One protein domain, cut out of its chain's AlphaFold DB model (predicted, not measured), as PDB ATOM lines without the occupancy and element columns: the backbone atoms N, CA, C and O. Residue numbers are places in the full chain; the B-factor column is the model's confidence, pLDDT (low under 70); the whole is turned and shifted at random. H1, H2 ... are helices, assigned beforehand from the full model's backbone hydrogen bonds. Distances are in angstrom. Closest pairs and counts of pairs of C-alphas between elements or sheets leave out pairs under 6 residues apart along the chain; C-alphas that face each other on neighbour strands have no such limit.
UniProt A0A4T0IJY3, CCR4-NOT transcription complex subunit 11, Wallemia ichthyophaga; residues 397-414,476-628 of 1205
ATOM      1  N   LEU A 397     -19.411 -28.817  -7.181       91.50
ATOM      2  CA  LEU A 397     -20.503 -27.845  -7.135       91.50
ATOM      3  C   LEU A 397     -21.666 -28.353  -6.279       91.50
ATOM      4  O   LEU A 397     -22.075 -27.635  -5.374       91.50
ATOM      5  N   ILE A 398     -22.145 -29.586  -6.473       93.69
ATOM      6  CA  ILE A 398     -23.244 -30.152  -5.668       93.69
ATOM      7  C   ILE A 398     -22.869 -30.207  -4.176       93.69
ATOM      8  O   ILE A 398     -23.613 -29.694  -3.333       93.69
ATOM      9  N   ILE A 399     -21.693 -30.756  -3.847       93.12
ATOM     10  CA  ILE A 399     -21.221 -30.924  -2.460       93.12
ATOM     11  C   ILE A 399     -21.066 -29.572  -1.741       93.12
ATOM     12  O   ILE A 399     -21.359 -29.470  -0.551       93.12
ATOM     13  N   SER A 400     -20.628 -28.522  -2.442       91.62
ATOM     14  CA  SER A 400     -20.428 -27.188  -1.852       91.62
ATOM     15  C   SER A 400     -21.667 -26.276  -1.921       91.62
ATOM     16  O   SER A 400     -21.831 -25.403  -1.060       91.62
ATOM     17  N   ALA A 401     -22.587 -26.517  -2.860       91.62
ATOM     18  CA  ALA A 401     -23.833 -25.770  -3.000       91.62
ATOM     19  C   ALA A 401     -24.847 -26.099  -1.898       91.62
ATOM     20  O   ALA A 401     -25.471 -25.179  -1.369       91.62
ATOM     21  N   ILE A 402     -24.994 -27.370  -1.499       90.06
ATOM     22  CA  ILE A 402     -25.975 -27.778  -0.474       90.06
ATOM     23  C   ILE A 402     -25.725 -27.061   0.879       90.06
ATOM     24  O   ILE A 402     -26.656 -26.431   1.399       90.06
ATOM     25  N   PRO A 403     -24.493 -27.025   1.440       89.12
ATOM     26  CA  PRO A 403     -24.194 -26.246   2.644       89.12
ATOM     27  C   PRO A 403     -24.416 -24.738   2.480       89.12
ATOM     28  O   PRO A 403     -24.856 -24.084   3.427       89.12
ATOM     29  N   LEU A 404     -24.143 -24.164   1.302       91.25
ATOM     30  CA  LEU A 404     -24.404 -22.745   1.040       91.25
ATOM     31  C   LEU A 404     -25.912 -22.445   1.014       91.25
ATOM     32  O   LEU A 404     -26.369 -21.501   1.661       91.25
ATOM     33  N   ALA A 405     -26.681 -23.261   0.297       89.19
ATOM     34  CA  ALA A 405     -28.113 -23.094   0.110       89.19
ATOM     35  C   ALA A 405     -28.893 -23.204   1.433       89.19
ATOM     36  O   ALA A 405     -29.817 -22.421   1.663       89.19
ATOM     37  N   VAL A 406     -28.490 -24.121   2.323       86.81
ATOM     38  CA  VAL A 406     -29.148 -24.356   3.622       86.81
ATOM     39  C   VAL A 406     -28.579 -23.471   4.742       86.81
ATOM     40  O   VAL A 406     -29.341 -22.846   5.481       86.81
ATOM     41  N   LEU A 407     -27.251 -23.394   4.892       83.44
ATOM     42  CA  LEU A 407     -26.590 -22.762   6.048       83.44
ATOM     43  C   LEU A 407     -26.001 -21.372   5.757       83.44
ATOM     44  O   LEU A 407     -25.437 -20.749   6.659       83.44
ATOM     45  N   GLY A 408     -26.118 -20.863   4.527       80.31
ATOM     46  CA  GLY A 408     -25.473 -19.619   4.095       80.31
ATOM     47  C   GLY A 408     -25.766 -18.409   4.989       80.31
ATOM     48  O   GLY A 408     -24.859 -17.667   5.333       80.31
ATOM     49  N   SER A 409     -27.006 -18.202   5.436       81.25
ATOM     50  CA  SER A 409     -27.336 -17.041   6.286       81.25
ATOM     51  C   SER A 409     -27.271 -17.277   7.797       81.25
ATOM     52  O   SER A 409     -27.438 -16.319   8.559       81.25
ATOM     53  N   THR A 410     -27.027 -18.509   8.256       78.31
ATOM     54  CA  THR A 410     -26.845 -18.809   9.687       78.31
ATOM     55  C   THR A 410     -25.378 -18.755  10.099       78.31
ATOM     56  O   THR A 410     -25.075 -18.244  11.178       78.31
ATOM     57  N   SER A 411     -24.458 -19.209   9.241       79.94
ATOM     58  CA  SER A 411     -23.014 -19.124   9.474       79.94
ATOM     59  C   SER A 411     -22.374 -18.019   8.632       79.94
ATOM     60  O   SER A 411     -22.436 -18.022   7.405       79.94
ATOM     61  N   ARG A 412     -21.671 -17.092   9.299       77.31
ATOM     62  CA  ARG A 412     -20.897 -16.020   8.639       77.31
ATOM     63  C   ARG A 412     -19.776 -16.541   7.731       77.31
ATOM     64  O   ARG A 412     -19.285 -15.780   6.906       77.31
ATOM     65  N   TRP A 413     -19.367 -17.799   7.891       79.00
ATOM     66  CA  TRP A 413     -18.323 -18.422   7.079       79.00
ATOM     67  C   TRP A 413     -18.874 -18.905   5.737       79.00
ATOM     68  O   TRP A 413     -18.412 -18.461   4.686       79.00
ATOM     69  N   THR A 414     -19.905 -19.755   5.759       84.19
ATOM     70  CA  THR A 414     -20.495 -20.338   4.542       84.19
ATOM     71  C   THR A 414     -21.131 -19.271   3.657       84.19
ATOM     72  O   THR A 414     -20.895 -19.275   2.455       84.19
ATOM     73  N   GLN A 476     -14.745 -10.468   6.119       84.06
ATOM     74  CA  GLN A 476     -16.187 -10.796   6.134       84.06
ATOM     75  C   GLN A 476     -17.159  -9.610   5.951       84.06
ATOM     76  O   GLN A 476     -18.143  -9.726   5.223       84.06
ATOM     77  N   ARG A 477     -16.910  -8.471   6.621       84.81
ATOM     78  CA  ARG A 477     -17.777  -7.276   6.562       84.81
ATOM     79  C   ARG A 477     -17.854  -6.654   5.166       84.81
ATOM     80  O   ARG A 477     -18.939  -6.268   4.754       84.81
ATOM     81  N   TYR A 478     -16.725  -6.544   4.467       88.06
ATOM     82  CA  TYR A 478     -16.660  -5.963   3.122       88.06
ATOM     83  C   TYR A 478     -17.105  -6.975   2.067       88.06
ATOM     84  O   TYR A 478     -17.868  -6.655   1.159       88.06
ATOM     85  N   VAL A 479     -16.675  -8.226   2.240       90.88
ATOM     86  CA  VAL A 479     -16.950  -9.328   1.312       90.88
ATOM     87  C   VAL A 479     -18.452  -9.627   1.229       90.88
ATOM     88  O   VAL A 479     -18.950  -9.921   0.148       90.88
ATOM     89  N   ALA A 480     -19.216  -9.446   2.312       89.38
ATOM     90  CA  ALA A 480     -20.674  -9.586   2.283       89.38
ATOM     91  C   ALA A 480     -21.376  -8.632   1.286       89.38
ATOM     92  O   ALA A 480     -22.399  -9.007   0.712       89.38
ATOM     93  N   TYR A 481     -20.834  -7.434   1.029       92.00
ATOM     94  CA  TYR A 481     -21.357  -6.544  -0.020       92.00
ATOM     95  C   TYR A 481     -21.014  -7.072  -1.424       92.00
ATOM     96  O   TYR A 481     -21.853  -7.026  -2.322       92.00
ATOM     97  N   ALA A 482     -19.824  -7.658  -1.601       91.44
ATOM     98  CA  ALA A 482     -19.435  -8.313  -2.851       91.44
ATOM     99  C   ALA A 482     -20.321  -9.535  -3.167       91.44
ATOM    100  O   ALA A 482     -20.737  -9.685  -4.311       91.44
ATOM    101  N   VAL A 483     -20.705 -10.345  -2.166       93.19
ATOM    102  CA  VAL A 483     -21.703 -11.432  -2.321       93.19
ATOM    103  C   VAL A 483     -23.011 -10.908  -2.922       93.19
ATOM    104  O   VAL A 483     -23.576 -11.536  -3.819       93.19
ATOM    105  N   CYS A 484     -23.482  -9.742  -2.466       92.75
ATOM    106  CA  CYS A 484     -24.695  -9.120  -2.998       92.75
ATOM    107  C   CYS A 484     -24.518  -8.710  -4.471       92.75
ATOM    108  O   CYS A 484     -25.409  -8.954  -5.283       92.75
ATOM    109  N   GLY A 485     -23.353  -8.160  -4.834       93.38
ATOM    110  CA  GLY A 485     -23.006  -7.825  -6.220       93.38
ATOM    111  C   GLY A 485     -22.919  -9.041  -7.148       93.38
ATOM    112  O   GLY A 485     -23.539  -9.038  -8.210       93.38
ATOM    113  N   PHE A 486     -22.228 -10.109  -6.732       92.94
ATOM    114  CA  PHE A 486     -22.154 -11.363  -7.494       92.94
ATOM    115  C   PHE A 486     -23.535 -11.997  -7.696       92.94
ATOM    116  O   PHE A 486     -23.828 -12.483  -8.785       92.94
ATOM    117  N   ALA A 487     -24.419 -11.930  -6.696       93.88
ATOM    118  CA  ALA A 487     -25.797 -12.387  -6.847       93.88
ATOM    119  C   ALA A 487     -26.597 -11.524  -7.836       93.88
ATOM    120  O   ALA A 487     -27.380 -12.072  -8.605       93.88
ATOM    121  N   GLY A 488     -26.384 -10.204  -7.869       94.06
ATOM    122  CA  GLY A 488     -26.986  -9.326  -8.881       94.06
ATOM    123  C   GLY A 488     -26.542  -9.673 -10.309       94.06
ATOM    124  O   GLY A 488     -27.374  -9.712 -11.213       94.06
ATOM    125  N   ILE A 489     -25.261 -10.007 -10.498       93.12
ATOM    126  CA  ILE A 489     -24.722 -10.491 -11.782       93.12
ATOM    127  C   ILE A 489     -25.345 -11.847 -12.156       93.12
ATOM    128  O   ILE A 489     -25.825 -12.009 -13.276       93.12
ATOM    129  N   ALA A 490     -25.403 -12.800 -11.218       92.44
ATOM    130  CA  ALA A 490     -26.012 -14.114 -11.443       92.44
ATOM    131  C   ALA A 490     -27.509 -14.020 -11.798       92.44
ATOM    132  O   ALA A 490     -27.977 -14.726 -12.688       92.44
ATOM    133  N   LEU A 491     -28.251 -13.103 -11.163       93.38
ATOM    134  CA  LEU A 491     -29.660 -12.839 -11.473       93.38
ATOM    135  C   LEU A 491     -29.822 -12.284 -12.897       93.38
ATOM    136  O   LEU A 491     -30.706 -12.719 -13.630       93.38
ATOM    137  N   ALA A 492     -28.944 -11.369 -13.321       92.81
ATOM    138  CA  ALA A 492     -28.966 -10.829 -14.679       92.81
ATOM    139  C   ALA A 492     -28.636 -11.902 -15.731       92.81
ATOM    140  O   ALA A 492     -29.275 -11.946 -16.780       92.81
ATOM    141  N   TRP A 493     -27.691 -12.799 -15.438       90.31
ATOM    142  CA  TRP A 493     -27.355 -13.932 -16.306       90.31
ATOM    143  C   TRP A 493     -28.515 -14.940 -16.402       90.31
ATOM    144  O   TRP A 493     -28.839 -15.396 -17.495       90.31
ATOM    145  N   TRP A 494     -29.223 -15.201 -15.296       91.88
ATOM    146  CA  TRP A 494     -30.435 -16.029 -15.284       91.88
ATOM    147  C   TRP A 494     -31.604 -15.383 -16.060       91.88
ATOM    148  O   TRP A 494     -32.225 -16.048 -16.885       91.88
ATOM    149  N   ILE A 495     -31.856 -14.072 -15.904       92.44
ATOM    150  CA  ILE A 495     -32.853 -13.326 -16.710       92.44
ATOM    151  C   ILE A 495     -32.488 -13.310 -18.200       92.44
ATOM    152  O   ILE A 495     -33.368 -13.368 -19.063       92.44
ATOM    153  N   GLN A 496     -31.198 -13.235 -18.530       90.25
ATOM    154  CA  GLN A 496     -30.749 -13.315 -19.917       90.25
ATOM    155  C   GLN A 496     -31.149 -14.655 -20.557       90.25
ATOM    156  O   GLN A 496     -31.394 -14.679 -21.756       90.25
ATOM    157  N   CYS A 497     -31.285 -15.736 -19.785       88.19
ATOM    158  CA  CYS A 497     -31.589 -17.076 -20.292       88.19
ATOM    159  C   CYS A 497     -33.085 -17.352 -20.558       88.19
ATOM    160  O   CYS A 497     -33.437 -18.468 -20.914       88.19
ATOM    161  N   MET A 498     -33.973 -16.359 -20.430       85.81
ATOM    162  CA  MET A 498     -35.428 -16.523 -20.627       85.81
ATOM    163  C   MET A 498     -35.896 -16.579 -22.098       85.81
ATOM    164  O   MET A 498     -37.102 -16.597 -22.349       85.81
ATOM    165  N   ARG A 499     -34.984 -16.521 -23.079       84.81
ATOM    166  CA  ARG A 499     -35.309 -16.463 -24.517       84.81
ATOM    167  C   ARG A 499     -34.132 -16.929 -25.378       84.81
ATOM    168  O   ARG A 499     -32.984 -16.754 -24.978       84.81
ATOM    169  N   ASP A 500     -34.406 -17.437 -26.574       82.00
ATOM    170  CA  ASP A 500     -33.415 -17.923 -27.548       82.00
ATOM    171  C   ASP A 500     -32.373 -16.854 -27.912       82.00
ATOM    172  O   ASP A 500     -32.700 -15.695 -28.181       82.00
ATOM    173  N   GLY A 501     -31.089 -17.223 -27.881       74.50
ATOM    174  CA  GLY A 501     -29.950 -16.293 -28.017       74.50
ATOM    175  C   GLY A 501     -29.777 -15.270 -26.873       74.50
ATOM    176  O   GLY A 501     -28.804 -14.498 -26.848       74.50
ATOM    177  N   GLY A 502     -30.708 -15.294 -25.922       81.94
ATOM    178  CA  GLY A 502     -30.795 -14.496 -24.715       81.94
ATOM    179  C   GLY A 502     -31.485 -13.137 -24.867       81.94
ATOM    180  O   GLY A 502     -31.379 -12.472 -25.898       81.94
ATOM    181  N   THR A 503     -32.148 -12.705 -23.791       84.38
ATOM    182  CA  THR A 503     -33.060 -11.544 -23.701       84.38
ATOM    183  C   THR A 503     -32.521 -10.235 -24.304       84.38
ATOM    184  O   THR A 503     -33.282  -9.480 -24.907       84.38
ATOM    185  N   ILE A 504     -31.221  -9.949 -24.177       87.25
ATOM    186  CA  ILE A 504     -30.548  -8.813 -24.830       87.25
ATOM    187  C   ILE A 504     -29.552  -9.346 -25.864       87.25
ATOM    188  O   ILE A 504     -28.546  -9.932 -25.483       87.25
ATOM    189  N   HIS A 505     -29.765  -9.115 -27.163       82.25
ATOM    190  CA  HIS A 505     -28.861  -9.640 -28.205       82.25
ATOM    191  C   HIS A 505     -27.558  -8.832 -28.387       82.25
ATOM    192  O   HIS A 505     -26.538  -9.383 -28.796       82.25
ATOM    193  N   SER A 506     -27.551  -7.529 -28.071       87.12
ATOM    194  CA  SER A 506     -26.356  -6.677 -28.212       87.12
ATOM    195  C   SER A 506     -25.302  -7.011 -27.155       87.12
ATOM    196  O   SER A 506     -25.574  -6.882 -25.963       87.12
ATOM    197  N   MET A 507     -24.079  -7.357 -27.573       83.12
ATOM    198  CA  MET A 507     -22.999  -7.757 -26.655       83.12
ATOM    199  C   MET A 507     -22.654  -6.670 -25.628       83.12
ATOM    200  O   MET A 507     -22.539  -6.966 -24.441       83.12
ATOM    201  N   ALA A 508     -22.575  -5.400 -26.043       87.06
ATOM    202  CA  ALA A 508     -22.393  -4.288 -25.105       87.06
ATOM    203  C   ALA A 508     -23.580  -4.169 -24.130       87.06
ATOM    204  O   ALA A 508     -23.385  -3.913 -22.944       87.06
ATOM    205  N   GLY A 509     -24.804  -4.421 -24.610       87.44
ATOM    206  CA  GLY A 509     -26.011  -4.469 -23.788       87.44
ATOM    207  C   GLY A 509     -25.981  -5.580 -22.732       87.44
ATOM    208  O   GLY A 509     -26.311  -5.300 -21.582       87.44
ATOM    209  N   LYS A 510     -25.526  -6.796 -23.084       89.19
ATOM    210  CA  LYS A 510     -25.365  -7.920 -22.139       89.19
ATOM    211  C   LYS A 510     -24.467  -7.515 -20.959       89.19
ATOM    212  O   LYS A 510     -24.897  -7.562 -19.809       89.19
ATOM    213  N   TRP A 511     -23.260  -7.010 -21.236       89.38
ATOM    214  CA  TRP A 511     -22.313  -6.593 -20.190       89.38
ATOM    215  C   TRP A 511     -22.800  -5.395 -19.358       89.38
ATOM    216  O   TRP A 511     -22.629  -5.397 -18.138       89.38
ATOM    217  N   ILE A 512     -23.456  -4.405 -19.975       92.19
ATOM    218  CA  ILE A 512     -24.071  -3.277 -19.251       92.19
ATOM    219  C   ILE A 512     -25.191  -3.766 -18.321       92.19
ATOM    220  O   ILE A 512     -25.293  -3.280 -17.196       92.19
ATOM    221  N   PHE A 513     -25.998  -4.746 -18.737       92.94
ATOM    222  CA  PHE A 513     -27.056  -5.323 -17.906       92.94
ATOM    223  C   PHE A 513     -26.493  -6.112 -16.713       92.94
ATOM    224  O   PHE A 513     -26.921  -5.887 -15.579       92.94
ATOM    225  N   TYR A 514     -25.480  -6.958 -16.938       92.00
ATOM    226  CA  TYR A 514     -24.803  -7.716 -15.877       92.00
ATOM    227  C   TYR A 514     -24.176  -6.792 -14.818       92.00
ATOM    228  O   TYR A 514     -24.441  -6.932 -13.622       92.00
ATOM    229  N   ILE A 515     -23.386  -5.803 -15.252       92.50
ATOM    230  CA  ILE A 515     -22.722  -4.841 -14.355       92.50
ATOM    231  C   ILE A 515     -23.754  -3.908 -13.698       92.50
ATOM    232  O   ILE A 515     -23.632  -3.583 -12.515       92.50
ATOM    233  N   GLY A 516     -24.800  -3.512 -14.427       95.19
ATOM    234  CA  GLY A 516     -25.894  -2.685 -13.921       95.19
ATOM    235  C   GLY A 516     -26.646  -3.346 -12.766       95.19
ATOM    236  O   GLY A 516     -26.780  -2.748 -11.700       95.19
ATOM    237  N   LEU A 517     -27.085  -4.600 -12.916       94.75
ATOM    238  CA  LEU A 517     -27.813  -5.279 -11.839       94.75
ATOM    239  C   LEU A 517     -26.901  -5.642 -10.655       94.75
ATOM    240  O   LEU A 517     -27.322  -5.534  -9.501       94.75
ATOM    241  N   GLY A 518     -25.633  -5.981 -10.918       94.62
ATOM    242  CA  GLY A 518     -24.615  -6.161  -9.880       94.62
ATOM    243  C   GLY A 518     -24.382  -4.895  -9.046       94.62
ATOM    244  O   GLY A 518     -24.423  -4.940  -7.816       94.62
ATOM    245  N   THR A 519     -24.197  -3.742  -9.696       94.88
ATOM    246  CA  THR A 519     -24.002  -2.455  -9.002       94.88
ATOM    247  C   THR A 519     -25.252  -1.999  -8.249       94.88
ATOM    248  O   THR A 519     -25.128  -1.562  -7.106       94.88
ATOM    249  N   VAL A 520     -26.456  -2.187  -8.803       95.69
ATOM    250  CA  VAL A 520     -27.720  -1.948  -8.080       95.69
ATOM    251  C   VAL A 520     -27.813  -2.815  -6.818       95.69
ATOM    252  O   VAL A 520     -28.145  -2.297  -5.750       95.69
ATOM    253  N   ALA A 521     -27.460  -4.103  -6.890       94.44
ATOM    254  CA  ALA A 521     -27.460  -4.983  -5.722       94.44
ATOM    255  C   ALA A 521     -26.459  -4.531  -4.639       94.44
ATOM    256  O   ALA A 521     -26.798  -4.533  -3.453       94.44
ATOM    257  N   VAL A 522     -25.263  -4.056  -5.022       94.50
ATOM    258  CA  VAL A 522     -24.306  -3.445  -4.078       94.50
ATOM    259  C   VAL A 522     -24.874  -2.163  -3.458       94.50
ATOM    260  O   VAL A 522     -24.812  -2.008  -2.241       94.50
ATOM    261  N   VAL A 523     -25.496  -1.272  -4.240       95.25
ATOM    262  CA  VAL A 523     -26.092  -0.027  -3.714       95.25
ATOM    263  C   VAL A 523     -27.207  -0.316  -2.701       95.25
ATOM    264  O   VAL A 523     -27.245   0.297  -1.633       95.25
ATOM    265  N   VAL A 524     -28.075  -1.298  -2.969       94.38
ATOM    266  CA  VAL A 524     -29.123  -1.730  -2.025       94.38
ATOM    267  C   VAL A 524     -28.524  -2.368  -0.759       94.38
ATOM    268  O   VAL A 524     -29.071  -2.200   0.336       94.38
ATOM    269  N   SER A 525     -27.375  -3.047  -0.871       91.94
ATOM    270  CA  SER A 525     -26.701  -3.711   0.257       91.94
ATOM    271  C   SER A 525     -26.210  -2.750   1.353       91.94
ATOM    272  O   SER A 525     -26.124  -3.149   2.516       91.94
ATOM    273  N   PHE A 526     -25.992  -1.465   1.041       92.44
ATOM    274  CA  PHE A 526     -25.647  -0.453   2.049       92.44
ATOM    275  C   PHE A 526     -26.775  -0.175   3.055       92.44
ATOM    276  O   PHE A 526     -26.506   0.339   4.141       92.44
ATOM    277  N   HIS A 527     -28.039  -0.502   2.749       93.19
ATOM    278  CA  HIS A 527     -29.139  -0.231   3.672       93.19
ATOM    279  C   HIS A 527     -29.220  -1.301   4.787       93.19
ATOM    280  O   HIS A 527     -29.615  -2.443   4.527       93.19
ATOM    281  N   PRO A 528     -28.947  -0.964   6.067       86.06
ATOM    282  CA  PRO A 528     -28.653  -1.953   7.116       86.06
ATOM    283  C   PRO A 528     -29.849  -2.822   7.540       86.06
ATOM    284  O   PRO A 528     -29.665  -3.869   8.169       86.06
ATOM    285  N   ARG A 529     -31.081  -2.416   7.198       88.94
ATOM    286  CA  ARG A 529     -32.283  -3.250   7.365       88.94
ATOM    287  C   ARG A 529     -32.389  -4.304   6.258       88.94
ATOM    288  O   ARG A 529     -32.631  -5.468   6.558       88.94
ATOM    289  N   ILE A 530     -32.159  -3.906   5.004       91.62
ATOM    290  CA  ILE A 530     -32.332  -4.746   3.810       91.62
ATOM    291  C   ILE A 530     -31.170  -5.728   3.665       91.62
ATOM    292  O   ILE A 530     -31.416  -6.879   3.326       91.62
ATOM    293  N   MET A 531     -29.941  -5.338   4.021       90.06
ATOM    294  CA  MET A 531     -28.736  -6.176   3.927       90.06
ATOM    295  C   MET A 531     -28.919  -7.605   4.478       90.06
ATOM    296  O   MET A 531     -28.483  -8.580   3.874       90.06
ATOM    297  N   LYS A 532     -29.640  -7.762   5.598       88.31
ATOM    298  CA  LYS A 532     -29.910  -9.073   6.228       88.31
ATOM    299  C   LYS A 532     -30.864  -9.962   5.418       88.31
ATOM    300  O   LYS A 532     -30.870 -11.174   5.600       88.31
ATOM    301  N   HIS A 533     -31.709  -9.365   4.584       91.50
ATOM    302  CA  HIS A 533     -32.653 -10.045   3.697       91.50
ATOM    303  C   HIS A 533     -32.034 -10.269   2.315       91.50
ATOM    304  O   HIS A 533     -32.137 -11.369   1.783       91.50
ATOM    305  N   LEU A 534     -31.313  -9.270   1.799       92.44
ATOM    306  CA  LEU A 534     -30.557  -9.365   0.556       92.44
ATOM    307  C   LEU A 534     -29.511 -10.480   0.635       92.44
ATOM    308  O   LEU A 534     -29.517 -11.345  -0.224       92.44
ATOM    309  N   LEU A 535     -28.714 -10.560   1.708       91.56
ATOM    310  CA  LEU A 535     -27.699 -11.611   1.850       91.56
ATOM    311  C   LEU A 535     -28.298 -13.035   1.856       91.56
ATOM    312  O   LEU A 535     -27.686 -13.938   1.301       91.56
ATOM    313  N   ARG A 536     -29.507 -13.237   2.416       91.62
ATOM    314  CA  ARG A 536     -30.242 -14.525   2.350       91.62
ATOM    315  C   ARG A 536     -30.656 -14.876   0.927       91.62
ATOM    316  O   ARG A 536     -30.544 -16.023   0.510       91.62
ATOM    317  N   PHE A 537     -31.154 -13.881   0.201       94.06
ATOM    318  CA  PHE A 537     -31.531 -14.025  -1.198       94.06
ATOM    319  C   PHE A 537     -30.300 -14.296  -2.074       94.06
ATOM    320  O   PHE A 537     -30.330 -15.202  -2.894       94.06
ATOM    321  N   SER A 538     -29.185 -13.605  -1.829       93.62
ATOM    322  CA  SER A 538     -27.921 -13.798  -2.541       93.62
ATOM    323  C   SER A 538     -27.307 -15.185  -2.331       93.62
ATOM    324  O   SER A 538     -26.905 -15.812  -3.308       93.62
ATOM    325  N   THR A 539     -27.251 -15.699  -1.097       93.50
ATOM    326  CA  THR A 539     -26.723 -17.053  -0.829       93.50
ATOM    327  C   THR A 539     -27.639 -18.148  -1.377       93.50
ATOM    328  O   THR A 539     -27.144 -19.143  -1.896       93.50
ATOM    329  N   SER A 540     -28.959 -17.956  -1.299       94.62
ATOM    330  CA  SER A 540     -29.962 -18.853  -1.886       94.62
ATOM    331  C   SER A 540     -29.880 -18.896  -3.418       94.62
ATOM    332  O   SER A 540     -29.824 -19.984  -3.988       94.62
ATOM    333  N   LEU A 541     -29.798 -17.734  -4.077       94.38
ATOM    334  CA  LEU A 541     -29.657 -17.626  -5.530       94.38
ATOM    335  C   LEU A 541     -28.378 -18.309  -6.018       94.38
ATOM    336  O   LEU A 541     -28.447 -19.234  -6.821       94.38
ATOM    337  N   ILE A 542     -27.224 -17.911  -5.474       94.50
ATOM    338  CA  ILE A 542     -25.923 -18.467  -5.871       94.50
ATOM    339  C   ILE A 542     -25.849 -19.972  -5.561       94.50
ATOM    340  O   ILE A 542     -25.339 -20.733  -6.379       94.50
ATOM    341  N   GLY A 543     -26.395 -20.419  -4.423       93.44
ATOM    342  CA  GLY A 543     -26.459 -21.837  -4.063       93.44
ATOM    343  C   GLY A 543     -27.322 -22.668  -5.019       93.44
ATOM    344  O   GLY A 543     -26.883 -23.723  -5.464       93.44
ATOM    345  N   SER A 544     -28.510 -22.180  -5.390       94.06
ATOM    346  CA  SER A 544     -29.381 -22.857  -6.361       94.06
ATOM    347  C   SER A 544     -28.739 -22.937  -7.750       94.06
ATOM    348  O   SER A 544     -28.702 -24.005  -8.359       94.06
ATOM    349  N   SER A 545     -28.168 -21.828  -8.237       92.81
ATOM    350  CA  SER A 545     -27.493 -21.799  -9.538       92.81
ATOM    351  C   SER A 545     -26.281 -22.732  -9.580       92.81
ATOM    352  O   SER A 545     -26.095 -23.426 -10.574       92.81
ATOM    353  N   ALA A 546     -25.490 -22.804  -8.503       93.25
ATOM    354  CA  ALA A 546     -24.375 -23.746  -8.397       93.25
ATOM    355  C   ALA A 546     -24.850 -25.211  -8.378       93.25
ATOM    356  O   ALA A 546     -24.266 -26.047  -9.063       93.25
ATOM    357  N   PHE A 547     -25.933 -25.517  -7.656       93.94
ATOM    358  CA  PHE A 547     -26.525 -26.858  -7.612       93.94
ATOM    359  C   PHE A 547     -27.039 -27.314  -8.989       93.94
ATOM    360  O   PHE A 547     -26.727 -28.420  -9.422       93.94
ATOM    361  N   ILE A 548     -27.761 -26.452  -9.715       93.25
ATOM    362  CA  ILE A 548     -28.315 -26.784 -11.040       93.25
ATOM    363  C   ILE A 548     -27.240 -26.856 -12.129       93.25
ATOM    364  O   ILE A 548     -27.298 -27.757 -12.962       93.25
ATOM    365  N   LEU A 549     -26.213 -25.999 -12.095       90.31
ATOM    366  CA  LEU A 549     -25.040 -26.170 -12.964       90.31
ATOM    367  C   LEU A 549     -24.295 -27.476 -12.655       90.31
ATOM    368  O   LEU A 549     -23.845 -28.154 -13.574       90.31
ATOM    369  N   GLY A 550     -24.228 -27.867 -11.378       91.25
ATOM    370  CA  GLY A 550     -23.691 -29.163 -10.974       91.25
ATOM    371  C   GLY A 550     -24.479 -30.352 -11.535       91.25
ATOM    372  O   GLY A 550     -23.873 -31.357 -11.892       91.25
ATOM    373  N   ILE A 551     -25.802 -30.224 -11.677       91.62
ATOM    374  CA  ILE A 551     -26.677 -31.228 -12.305       91.62
ATOM    375  C   ILE A 551     -26.519 -31.248 -13.836       91.62
ATOM    376  O   ILE A 551     -26.406 -32.327 -14.415       91.62
ATOM    377  N   ASP A 552     -26.445 -30.094 -14.512       89.44
ATOM    378  CA  ASP A 552     -26.273 -30.028 -15.977       89.44
ATOM    379  C   ASP A 552     -24.957 -30.673 -16.465       89.44
ATOM    380  O   ASP A 552     -24.915 -31.261 -17.549       89.44
ATOM    381  N   CYS A 553     -23.905 -30.665 -15.635       87.56
ATOM    382  CA  CYS A 553     -22.675 -31.432 -15.876       87.56
ATOM    383  C   CYS A 553     -22.904 -32.950 -16.041       87.56
ATOM    384  O   CYS A 553     -22.100 -33.602 -16.707       87.56
ATOM    385  N   PHE A 554     -23.980 -33.509 -15.475       86.19
ATOM    386  CA  PHE A 554     -24.347 -34.926 -15.604       86.19
ATOM    387  C   PHE A 554     -25.498 -35.163 -16.594       86.19
ATOM    388  O   PHE A 554     -25.489 -36.164 -17.306       86.19
ATOM    389  N   VAL A 555     -26.469 -34.244 -16.667       85.44
ATOM    390  CA  VAL A 555     -27.692 -34.396 -17.485       85.44
ATOM    391  C   VAL A 555     -27.448 -34.165 -18.987       85.44
ATOM    392  O   VAL A 555     -28.263 -34.593 -19.797       85.44
ATOM    393  N   LYS A 556     -26.320 -33.549 -19.381       77.69
ATOM    394  CA  LYS A 556     -25.975 -33.228 -20.788       77.69
ATOM    395  C   LYS A 556     -26.987 -32.298 -21.492       77.69
ATOM    396  O   LYS A 556     -27.069 -32.318 -22.713       77.69
ATOM    397  N   SER A 557     -27.744 -31.483 -20.750       74.56
ATOM    398  CA  SER A 557     -28.865 -30.707 -21.313       74.56
ATOM    399  C   SER A 557     -28.452 -29.488 -22.140       74.56
ATOM    400  O   SER A 557     -29.261 -29.031 -22.938       74.56
ATOM    401  N   GLY A 558     -27.263 -28.921 -21.921       75.88
ATOM    402  CA  GLY A 558     -26.795 -27.729 -22.645       75.88
ATOM    403  C   GLY A 558     -26.742 -26.441 -21.820       75.88
ATOM    404  O   GLY A 558     -26.202 -25.438 -22.289       75.88
ATOM    405  N   LEU A 559     -27.238 -26.432 -20.575       84.00
ATOM    406  CA  LEU A 559     -27.480 -25.176 -19.856       84.00
ATOM    407  C   LEU A 559     -26.187 -24.385 -19.581       84.00
ATOM    408  O   LEU A 559     -26.177 -23.158 -19.711       84.00
ATOM    409  N   LYS A 560     -25.083 -25.059 -19.232       83.69
ATOM    410  CA  LYS A 560     -23.765 -24.411 -19.075       83.69
ATOM    411  C   LYS A 560     -23.215 -23.896 -20.415       83.69
ATOM    412  O   LYS A 560     -22.611 -22.823 -20.439       83.69
ATOM    413  N   GLU A 561     -23.460 -24.589 -21.529       79.25
ATOM    414  CA  GLU A 561     -23.095 -24.131 -22.873       79.25
ATOM    415  C   GLU A 561     -23.906 -22.887 -23.276       79.25
ATOM    416  O   GLU A 561     -23.327 -21.886 -23.707       79.25
ATOM    417  N   PHE A 562     -25.220 -22.878 -23.033       82.44
ATOM    418  CA  PHE A 562     -26.080 -21.713 -23.247       82.44
ATOM    419  C   PHE A 562     -25.709 -20.526 -22.341       82.44
ATOM    420  O   PHE A 562     -25.741 -19.367 -22.771       82.44
ATOM    421  N   TYR A 563     -25.277 -20.781 -21.101       85.94
ATOM    422  CA  TYR A 563     -24.716 -19.754 -20.218       85.94
ATOM    423  C   TYR A 563     -23.440 -19.132 -20.818       85.94
ATOM    424  O   TYR A 563     -23.323 -17.902 -20.842       85.94
ATOM    425  N   VAL A 564     -22.513 -19.936 -21.356       82.50
ATOM    426  CA  VAL A 564     -21.277 -19.454 -22.012       82.50
ATOM    427  C   VAL A 564     -21.572 -18.711 -23.321       82.50
ATOM    428  O   VAL A 564     -21.006 -17.638 -23.557       82.50
ATOM    429  N   TYR A 565     -22.523 -19.190 -24.126       80.00
ATOM    430  CA  TYR A 565     -23.052 -18.449 -25.277       80.00
ATOM    431  C   TYR A 565     -23.601 -17.075 -24.846       80.00
ATOM    432  O   TYR A 565     -23.346 -16.048 -25.486       80.00
ATOM    433  N   ASN A 566     -24.291 -17.010 -23.702       84.81
ATOM    434  CA  ASN A 566     -24.824 -15.765 -23.155       84.81
ATOM    435  C   ASN A 566     -23.784 -14.802 -22.561       84.81
ATOM    436  O   ASN A 566     -24.081 -13.610 -22.460       84.81
ATOM    437  N   LEU A 567     -22.553 -15.232 -22.281       80.38
ATOM    438  CA  LEU A 567     -21.434 -14.309 -22.029       80.38
ATOM    439  C   LEU A 567     -20.920 -13.622 -23.313       80.38
ATOM    440  O   LEU A 567     -20.209 -12.620 -23.229       80.38
ATOM    441  N   GLY A 568     -21.299 -14.122 -24.494       73.94
ATOM    442  CA  GLY A 568     -20.922 -13.565 -25.796       73.94
ATOM    443  C   GLY A 568     -19.836 -14.341 -26.547       73.94
ATOM    444  O   GLY A 568     -19.389 -13.872 -27.588       73.94
ATOM    445  N   TYR A 569     -19.440 -15.530 -26.077       72.31
ATOM    446  CA  TYR A 569     -18.469 -16.409 -26.751       72.31
ATOM    447  C   TYR A 569     -19.115 -17.211 -27.894       72.31
ATOM    448  O   TYR A 569     -19.015 -18.432 -27.974       72.31
ATOM    449  N   ASN A 570     -19.805 -16.508 -28.792       67.50
ATOM    450  CA  ASN A 570     -20.586 -17.093 -29.884       67.50
ATOM    451  C   ASN A 570     -19.747 -17.829 -30.947       67.50
ATOM    452  O   ASN A 570     -20.313 -18.579 -31.731       67.50
ATOM    453  N   THR A 571     -18.423 -17.642 -30.974       62.31
ATOM    454  CA  THR A 571     -17.494 -18.367 -31.860       62.31
ATOM    455  C   THR A 571     -16.954 -19.669 -31.263       62.31
ATOM    456  O   THR A 571     -16.186 -20.355 -31.930       62.31
ATOM    457  N   LEU A 572     -17.285 -19.997 -30.007       63.25
ATOM    458  CA  LEU A 572     -16.836 -21.234 -29.351       63.25
ATOM    459  C   LEU A 572     -17.647 -22.463 -29.801       63.25
ATOM    460  O   LEU A 572     -17.164 -23.587 -29.715       63.25
ATOM    461  N   TYR A 573     -18.863 -22.234 -30.301       65.25
ATOM    462  CA  TYR A 573     -19.775 -23.259 -30.801       65.25
ATOM    463  C   TYR A 573     -19.918 -23.128 -32.326       65.25
ATOM    464  O   TYR A 573     -19.951 -22.000 -32.831       65.25
ATOM    465  N   PRO A 574     -20.004 -24.239 -33.082       56.81
ATOM    466  CA  PRO A 574     -20.244 -24.178 -34.519       56.81
ATOM    467  C   PRO A 574     -21.605 -23.512 -34.808       56.81
ATOM    468  O   PRO A 574     -22.566 -23.734 -34.068       56.81
ATOM    469  N   PRO A 575     -21.720 -22.684 -35.864       52.66
ATOM    470  CA  PRO A 575     -22.953 -21.965 -36.165       52.66
ATOM    471  C   PRO A 575     -24.042 -22.936 -36.638       52.66
ATOM    472  O   PRO A 575     -24.003 -23.407 -37.772       52.66
ATOM    473  N   ILE A 576     -25.022 -23.189 -35.763       57.31
ATOM    474  CA  ILE A 576     -26.117 -24.160 -35.945       57.31
ATOM    475  C   ILE A 576     -26.846 -23.973 -37.286       57.31
ATOM    476  O   ILE A 576     -27.080 -24.945 -37.995       57.31
ATOM    477  N   LYS A 577     -27.117 -22.718 -37.661       51.47
ATOM    478  CA  LYS A 577     -27.479 -22.259 -39.012       51.47
ATOM    479  C   LYS A 577     -27.009 -20.812 -39.182       51.47
ATOM    480  O   LYS A 577     -26.754 -20.100 -38.208       51.47
ATOM    481  N   LYS A 578     -26.863 -20.350 -40.427       40.84
ATOM    482  CA  LYS A 578     -26.258 -19.043 -40.754       40.84
ATOM    483  C   LYS A 578     -27.226 -17.868 -40.528       40.84
ATOM    484  O   LYS A 578     -27.683 -17.245 -41.483       40.84
ATOM    485  N   GLY A 579     -27.492 -17.549 -39.264       56.12
ATOM    486  CA  GLY A 579     -28.341 -16.424 -38.847       56.12
ATOM    487  C   GLY A 579     -29.280 -16.731 -37.679       56.12
ATOM    488  O   GLY A 579     -29.932 -15.817 -37.183       56.12
ATOM    489  N   GLU A 580     -29.338 -17.984 -37.231       63.88
ATOM    490  CA  GLU A 580     -30.195 -18.412 -36.126       63.88
ATOM    491  C   GLU A 580     -29.477 -18.280 -34.773       63.88
ATOM    492  O   GLU A 580     -28.259 -18.449 -34.658       63.88
ATOM    493  N   ASN A 581     -30.248 -17.938 -33.741       68.56
ATOM    494  CA  ASN A 581     -29.785 -17.888 -32.357       68.56
ATOM    495  C   ASN A 581     -29.612 -19.310 -31.794       68.56
ATOM    496  O   ASN A 581     -30.212 -20.251 -32.302       68.56
ATOM    497  N   PHE A 582     -28.856 -19.462 -30.699       73.38
ATOM    498  CA  PHE A 582     -28.866 -20.717 -29.935       73.38
ATOM    499  C   PHE A 582     -30.294 -20.961 -29.390       73.38
ATOM    500  O   PHE A 582     -30.776 -20.098 -28.639       73.38
ATOM    501  N   PRO A 583     -30.974 -22.055 -29.790       77.00
ATOM    502  CA  PRO A 583     -32.347 -22.347 -29.385       77.00
ATOM    503  C   PRO A 583     -32.377 -22.899 -27.961       77.00
ATOM    504  O   PRO A 583     -31.462 -23.618 -27.562       77.00
ATOM    505  N   LEU A 584     -33.419 -22.578 -27.196       77.12
ATOM    506  CA  LEU A 584     -33.561 -23.062 -25.827       77.12
ATOM    507  C   LEU A 584     -34.368 -24.369 -25.790       77.12
ATOM    508  O   LEU A 584     -35.568 -24.381 -26.066       77.12
ATOM    509  N   THR A 585     -33.718 -25.480 -25.443       83.94
ATOM    510  CA  THR A 585     -34.359 -26.804 -25.385       83.94
ATOM    511  C   THR A 585     -35.367 -26.910 -24.235       83.94
ATOM    512  O   THR A 585     -35.256 -26.230 -23.212       83.94
ATOM    513  N   GLN A 586     -36.340 -27.823 -24.350       86.44
ATOM    514  CA  GLN A 586     -37.309 -28.079 -23.273       86.44
ATOM    515  C   GLN A 586     -36.619 -28.463 -21.951       86.44
ATOM    516  O   GLN A 586     -37.038 -28.022 -20.881       86.44
ATOM    517  N   THR A 587     -35.525 -29.226 -22.013       86.12
ATOM    518  CA  THR A 587     -34.723 -29.621 -20.847       86.12
ATOM    519  C   THR A 587     -33.996 -28.435 -20.205       86.12
ATOM    520  O   THR A 587     -34.003 -28.321 -18.977       86.12
ATOM    521  N   GLU A 588     -33.466 -27.488 -20.986       84.62
ATOM    522  CA  GLU A 588     -32.878 -26.251 -20.446       84.62
ATOM    523  C   GLU A 588     -33.935 -25.345 -19.800       84.62
ATOM    524  O   GLU A 588     -33.685 -24.798 -18.724       84.62
ATOM    525  N   ILE A 589     -35.135 -25.232 -20.391       89.38
ATOM    526  CA  ILE A 589     -36.276 -24.509 -19.795       89.38
ATOM    527  C   ILE A 589     -36.646 -25.123 -18.438       89.38
ATOM    528  O   ILE A 589     -36.825 -24.396 -17.456       89.38
ATOM    529  N   ILE A 590     -36.725 -26.456 -18.359       91.12
ATOM    530  CA  ILE A 590     -37.020 -27.180 -17.116       91.12
ATOM    531  C   ILE A 590     -35.934 -26.910 -16.067       91.12
ATOM    532  O   ILE A 590     -36.267 -26.525 -14.947       91.12
ATOM    533  N   LEU A 591     -34.646 -27.020 -16.408       90.50
ATOM    534  CA  LEU A 591     -33.553 -26.722 -15.472       90.50
ATOM    535  C   LEU A 591     -33.573 -25.256 -14.997       90.50
ATOM    536  O   LEU A 591     -33.378 -24.991 -13.808       90.50
ATOM    537  N   LEU A 592     -33.872 -24.302 -15.886       90.69
ATOM    538  CA  LEU A 592     -33.991 -22.877 -15.558       90.69
ATOM    539  C   LEU A 592     -35.155 -22.600 -14.585       90.69
ATOM    540  O   LEU A 592     -35.013 -21.785 -13.666       90.69
ATOM    541  N   ALA A 593     -36.281 -23.301 -14.754       92.88
ATOM    542  CA  ALA A 593     -37.448 -23.229 -13.874       92.88
ATOM    543  C   ALA A 593     -37.206 -23.914 -12.516       92.88
ATOM    544  O   ALA A 593     -37.536 -23.348 -11.469       92.88
ATOM    545  N   VAL A 594     -36.569 -25.090 -12.505       94.00
ATOM    546  CA  VAL A 594     -36.183 -25.797 -11.271       94.00
ATOM    547  C   VAL A 594     -35.169 -24.972 -10.470       94.00
ATOM    548  O   VAL A 594     -35.302 -24.879  -9.248       94.00
ATOM    549  N   ALA A 595     -34.231 -24.271 -11.121       92.75
ATOM    550  CA  ALA A 595     -33.339 -23.327 -10.444       92.75
ATOM    551  C   ALA A 595     -34.124 -22.250  -9.676       92.75
ATOM    552  O   ALA A 595     -33.841 -22.007  -8.498       92.75
ATOM    553  N   ALA A 596     -35.152 -21.653 -10.288       93.56
ATOM    554  CA  ALA A 596     -36.005 -20.677  -9.614       93.56
ATOM    555  C   ALA A 596     -36.775 -21.301  -8.438       93.56
ATOM    556  O   ALA A 596     -36.748 -20.752  -7.333       93.56
ATOM    557  N   ALA A 597     -37.384 -22.475  -8.628       95.50
ATOM    558  CA  ALA A 597     -38.100 -23.188  -7.570       95.50
ATOM    559  C   ALA A 597     -37.198 -23.489  -6.354       95.50
ATOM    560  O   ALA A 597     -37.573 -23.217  -5.209       95.50
ATOM    561  N   ILE A 598     -35.967 -23.953  -6.596       94.69
ATOM    562  CA  ILE A 598     -34.979 -24.232  -5.546       94.69
ATOM    563  C   ILE A 598     -34.491 -22.941  -4.866       94.69
ATOM    564  O   ILE A 598     -34.261 -22.964  -3.654       94.69
ATOM    565  N   THR A 599     -34.422 -21.782  -5.547       94.62
ATOM    566  CA  THR A 599     -34.188 -20.507  -4.827       94.62
ATOM    567  C   THR A 599     -35.303 -20.213  -3.828       94.62
ATOM    568  O   THR A 599     -35.025 -19.943  -2.663       94.62
ATOM    569  N   LEU A 600     -36.573 -20.334  -4.218       95.19
ATOM    570  CA  LEU A 600     -37.692 -20.027  -3.322       95.19
ATOM    571  C   LEU A 600     -37.746 -20.991  -2.124       95.19
ATOM    572  O   LEU A 600     -37.924 -20.547  -0.986       95.19
ATOM    573  N   LEU A 601     -37.500 -22.284  -2.357       94.94
ATOM    574  CA  LEU A 601     -37.410 -23.304  -1.309       94.94
ATOM    575  C   LEU A 601     -36.252 -23.029  -0.333       94.94
ATOM    576  O   LEU A 601     -36.452 -22.982   0.883       94.94
ATOM    577  N   THR A 602     -35.043 -22.800  -0.849       93.56
ATOM    578  CA  THR A 602     -33.847 -22.565  -0.017       93.56
ATOM    579  C   THR A 602     -33.922 -21.234   0.730       93.56
ATOM    580  O   THR A 602     -33.533 -21.161   1.895       93.56
ATOM    581  N   LEU A 603     -34.520 -20.199   0.134       94.38
ATOM    582  CA  LEU A 603     -34.811 -18.929   0.796       94.38
ATOM    583  C   LEU A 603     -35.788 -19.115   1.968       94.38
ATOM    584  O   LEU A 603     -35.553 -18.580   3.057       94.38
ATOM    585  N   ALA A 604     -36.855 -19.900   1.785       93.75
ATOM    586  CA  ALA A 604     -37.808 -20.218   2.845       93.75
ATOM    587  C   ALA A 604     -37.151 -21.005   3.996       93.75
ATOM    588  O   ALA A 604     -37.343 -20.656   5.167       93.75
ATOM    589  N   LEU A 605     -36.315 -22.002   3.678       92.19
ATOM    590  CA  LEU A 605     -35.518 -22.751   4.658       92.19
ATOM    591  C   LEU A 605     -34.568 -21.827   5.437       92.19
ATOM    592  O   LEU A 605     -34.573 -21.836   6.669       92.19
ATOM    593  N   GLN A 606     -33.827 -20.954   4.749       93.00
ATOM    594  CA  GLN A 606     -32.945 -19.972   5.384       93.00
ATOM    595  C   GLN A 606     -33.698 -18.992   6.299       93.00
ATOM    596  O   GLN A 606     -33.205 -18.660   7.381       93.00
ATOM    597  N   TYR A 607     -34.910 -18.556   5.937       92.06
ATOM    598  CA  TYR A 607     -35.744 -17.742   6.830       92.06
ATOM    599  C   TYR A 607     -36.206 -18.512   8.076       92.06
ATOM    600  O   TYR A 607     -36.118 -17.973   9.182       92.06
ATOM    601  N   ARG A 608     -36.635 -19.775   7.937       90.31
ATOM    602  CA  ARG A 608     -36.997 -20.639   9.080       90.31
ATOM    603  C   ARG A 608     -35.803 -20.842  10.018       90.31
ATOM    604  O   ARG A 608     -35.928 -20.622  11.224       90.31
ATOM    605  N   LEU A 609     -34.634 -21.176   9.469       87.50
ATOM    606  CA  LEU A 609     -33.396 -21.372  10.225       87.50
ATOM    607  C   LEU A 609     -32.921 -20.083  10.912       87.50
ATOM    608  O   LEU A 609     -32.520 -20.127  12.075       87.50
ATOM    609  N   ALA A 610     -33.042 -18.920  10.264       84.50
ATOM    610  CA  ALA A 610     -32.718 -17.633  10.877       84.50
ATOM    611  C   ALA A 610     -33.630 -17.285  12.072       84.50
ATOM    612  O   ALA A 610     -33.152 -16.723  13.059       84.50
ATOM    613  N   ILE A 611     -34.919 -17.644  12.024       86.50
ATOM    614  CA  ILE A 611     -35.846 -17.478  13.159       86.50
ATOM    615  C   ILE A 611     -35.450 -18.406  14.317       86.50
ATOM    616  O   ILE A 611     -35.407 -17.970  15.468       86.50
ATOM    617  N   LEU A 612     -35.119 -19.670  14.033       84.44
ATOM    618  CA  LEU A 612     -34.685 -20.639  15.048       84.44
ATOM    619  C   LEU A 612     -33.347 -20.243  15.697       84.44
ATOM    620  O   LEU A 612     -33.229 -20.273  16.922       84.44
ATOM    621  N   ALA A 613     -32.374 -19.795  14.902       80.12
ATOM    622  CA  ALA A 613     -31.112 -19.249  15.398       80.12
ATOM    623  C   ALA A 613     -31.335 -17.989  16.253       80.12
ATOM    624  O   ALA A 613     -30.748 -17.861  17.325       80.12
ATOM    625  N   GLY A 614     -32.242 -17.095  15.837       80.00
ATOM    626  CA  GLY A 614     -32.636 -15.915  16.612       80.00
ATOM    627  C   GLY A 614     -33.261 -16.255  17.970       80.00
ATOM    628  O   GLY A 614     -32.961 -15.586  18.958       80.00
ATOM    629  N   ARG A 615     -34.070 -17.325  18.049       80.31
ATOM    630  CA  ARG A 615     -34.615 -17.846  19.318       80.31
ATOM    631  C   ARG A 615     -33.502 -18.373  20.229       80.31
ATOM    632  O   ARG A 615     -33.417 -17.926  21.370       80.31
ATOM    633  N   LYS A 616     -32.605 -19.229  19.717       77.00
ATOM    634  CA  LYS A 616     -31.450 -19.748  20.481       77.00
ATOM    635  C   LYS A 616     -30.522 -18.626  20.975       77.00
ATOM    636  O   LYS A 616     -30.120 -18.626  22.131       77.00
ATOM    637  N   ALA A 617     -30.255 -17.616  20.144       74.75
ATOM    638  CA  ALA A 617     -29.456 -16.445  20.517       74.75
ATOM    639  C   ALA A 617     -30.176 -15.465  21.468       74.75
ATOM    640  O   ALA A 617     -29.539 -14.586  22.052       74.75
ATOM    641  N   LYS A 618     -31.504 -15.558  21.628       75.06
ATOM    642  CA  LYS A 618     -32.194 -14.905  22.749       75.06
ATOM    643  C   LYS A 618     -32.019 -15.729  24.027       75.06
ATOM    644  O   LYS A 618     -31.554 -15.176  25.009       75.06
ATOM    645  N   MET A 619     -32.273 -17.037  23.972       69.38
ATOM    646  CA  MET A 619     -32.132 -17.940  25.124       69.38
ATOM    647  C   MET A 619     -30.745 -17.844  25.779       69.38
ATOM    648  O   MET A 619     -30.676 -17.680  26.986       69.38
ATOM    649  N   GLY A 620     -29.661 -17.823  24.993       73.44
ATOM    650  CA  GLY A 620     -28.303 -17.654  25.532       73.44
ATOM    651  C   GLY A 620     -28.027 -16.288  26.183       73.44
ATOM    652  O   GLY A 620     -27.230 -16.220  27.110       73.44
ATOM    653  N   ARG A 621     -28.708 -15.210  25.760       75.00
ATOM    654  CA  ARG A 621     -28.658 -13.903  26.451       75.00
ATOM    655  C   ARG A 621     -29.454 -13.918  27.742       75.00
ATOM    656  O   ARG A 621     -28.979 -13.416  28.749       75.00
ATOM    657  N   ASP A 622     -30.658 -14.481  27.688       72.56
ATOM    658  CA  ASP A 622     -31.538 -14.610  28.846       72.56
ATOM    659  C   ASP A 622     -30.864 -15.498  29.931       72.56
ATOM    660  O   ASP A 622     -31.065 -15.278  31.121       72.56
ATOM    661  N   GLU A 623     -30.021 -16.458  29.525       70.31
ATOM    662  CA  GLU A 623     -29.183 -17.304  30.390       70.31
ATOM    663  C   GLU A 623     -27.924 -16.588  30.919       70.31
ATOM    664  O   GLU A 623     -27.616 -16.685  32.105       70.31
ATOM    665  N   GLU A 624     -27.191 -15.850  30.079       72.69
ATOM    666  CA  GLU A 624     -25.991 -15.119  30.514       72.69
ATOM    667  C   GLU A 624     -26.342 -13.962  31.464       72.69
ATOM    668  O   GLU A 624     -25.699 -13.810  32.498       72.69
ATOM    669  N   ALA A 625     -27.445 -13.248  31.207       74.00
ATOM    670  CA  ALA A 625     -27.981 -12.238  32.119       74.00
ATOM    671  C   ALA A 625     -28.418 -12.827  33.475       74.00
ATOM    672  O   ALA A 625     -28.267 -12.171  34.502       74.00
ATOM    673  N   ALA A 626     -28.920 -14.069  33.515       66.69
ATOM    674  CA  ALA A 626     -29.237 -14.740  34.779       66.69
ATOM    675  C   ALA A 626     -27.970 -15.035  35.607       66.69
ATOM    676  O   ALA A 626     -27.973 -14.847  36.825       66.69
ATOM    677  N   ARG A 627     -26.866 -15.413  34.944       68.19
ATOM    678  CA  ARG A 627     -25.555 -15.607  35.589       68.19
ATOM    679  C   ARG A 627     -24.956 -14.286  36.081       68.19
ATOM    680  O   ARG A 627     -24.391 -14.254  37.169       68.19
ATOM    681  N   GLU A 628     -25.107 -13.192  35.328       72.94
ATOM    682  CA  GLU A 628     -24.683 -11.846  35.762       72.94
ATOM    683  C   GLU A 628     -25.474 -11.335  36.979       72.94
ATOM    684  O   GLU A 628     -24.929 -10.595  37.796       72.94
TER     685      GLU A 628
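What this domain is: This is residues 397 to 414 and 476 to 628 of the 1205 residues of the protein "CCR4-NOT transcription complex subunit 11" of Wallemia ichthyophaga (UniProt A0A4T0IJY3). H4 crosses a helical body's middle, H1, H2 and H6 packed on it. Residues 615 to 628 and 574 to 579 stick out at opposite ends. The 171 printed residues include six named helices, no named strand: all helix, only just loose, close to compact, radius of gyration of the C-alphas 19.1 A, spans 77 by 33 by 20 A.

How they stand to each other: H1, residues 397 to 407, H4, 531 to 555, and H6, 586 to 628, form an up-and-down bundle, each running against the one before. H2, 476 to 496, and H3, 507 to 525, form a hairpin, closest C-alphas Gly 488 and Gly 518, 4.1 A apart. In H3 and H5, 559 to 567, every O i to N i+4 pair is within hydrogen-bond range.

Where its parts are: C-alpha 397 is at (-20.503, -27.845, -7.135). H6, 62.5 A long, ends with C-alpha 628 at (-24.683, -11.846, 35.762).

The domain as a whole: Residues 415 to 475 are cut out; C-alphas 414 and 476 are 10.6 A apart. The H5 to H6 link is long, 18 residues, and 15 printed residues have pLDDT under 70, among them residues 570 to 581 in this link.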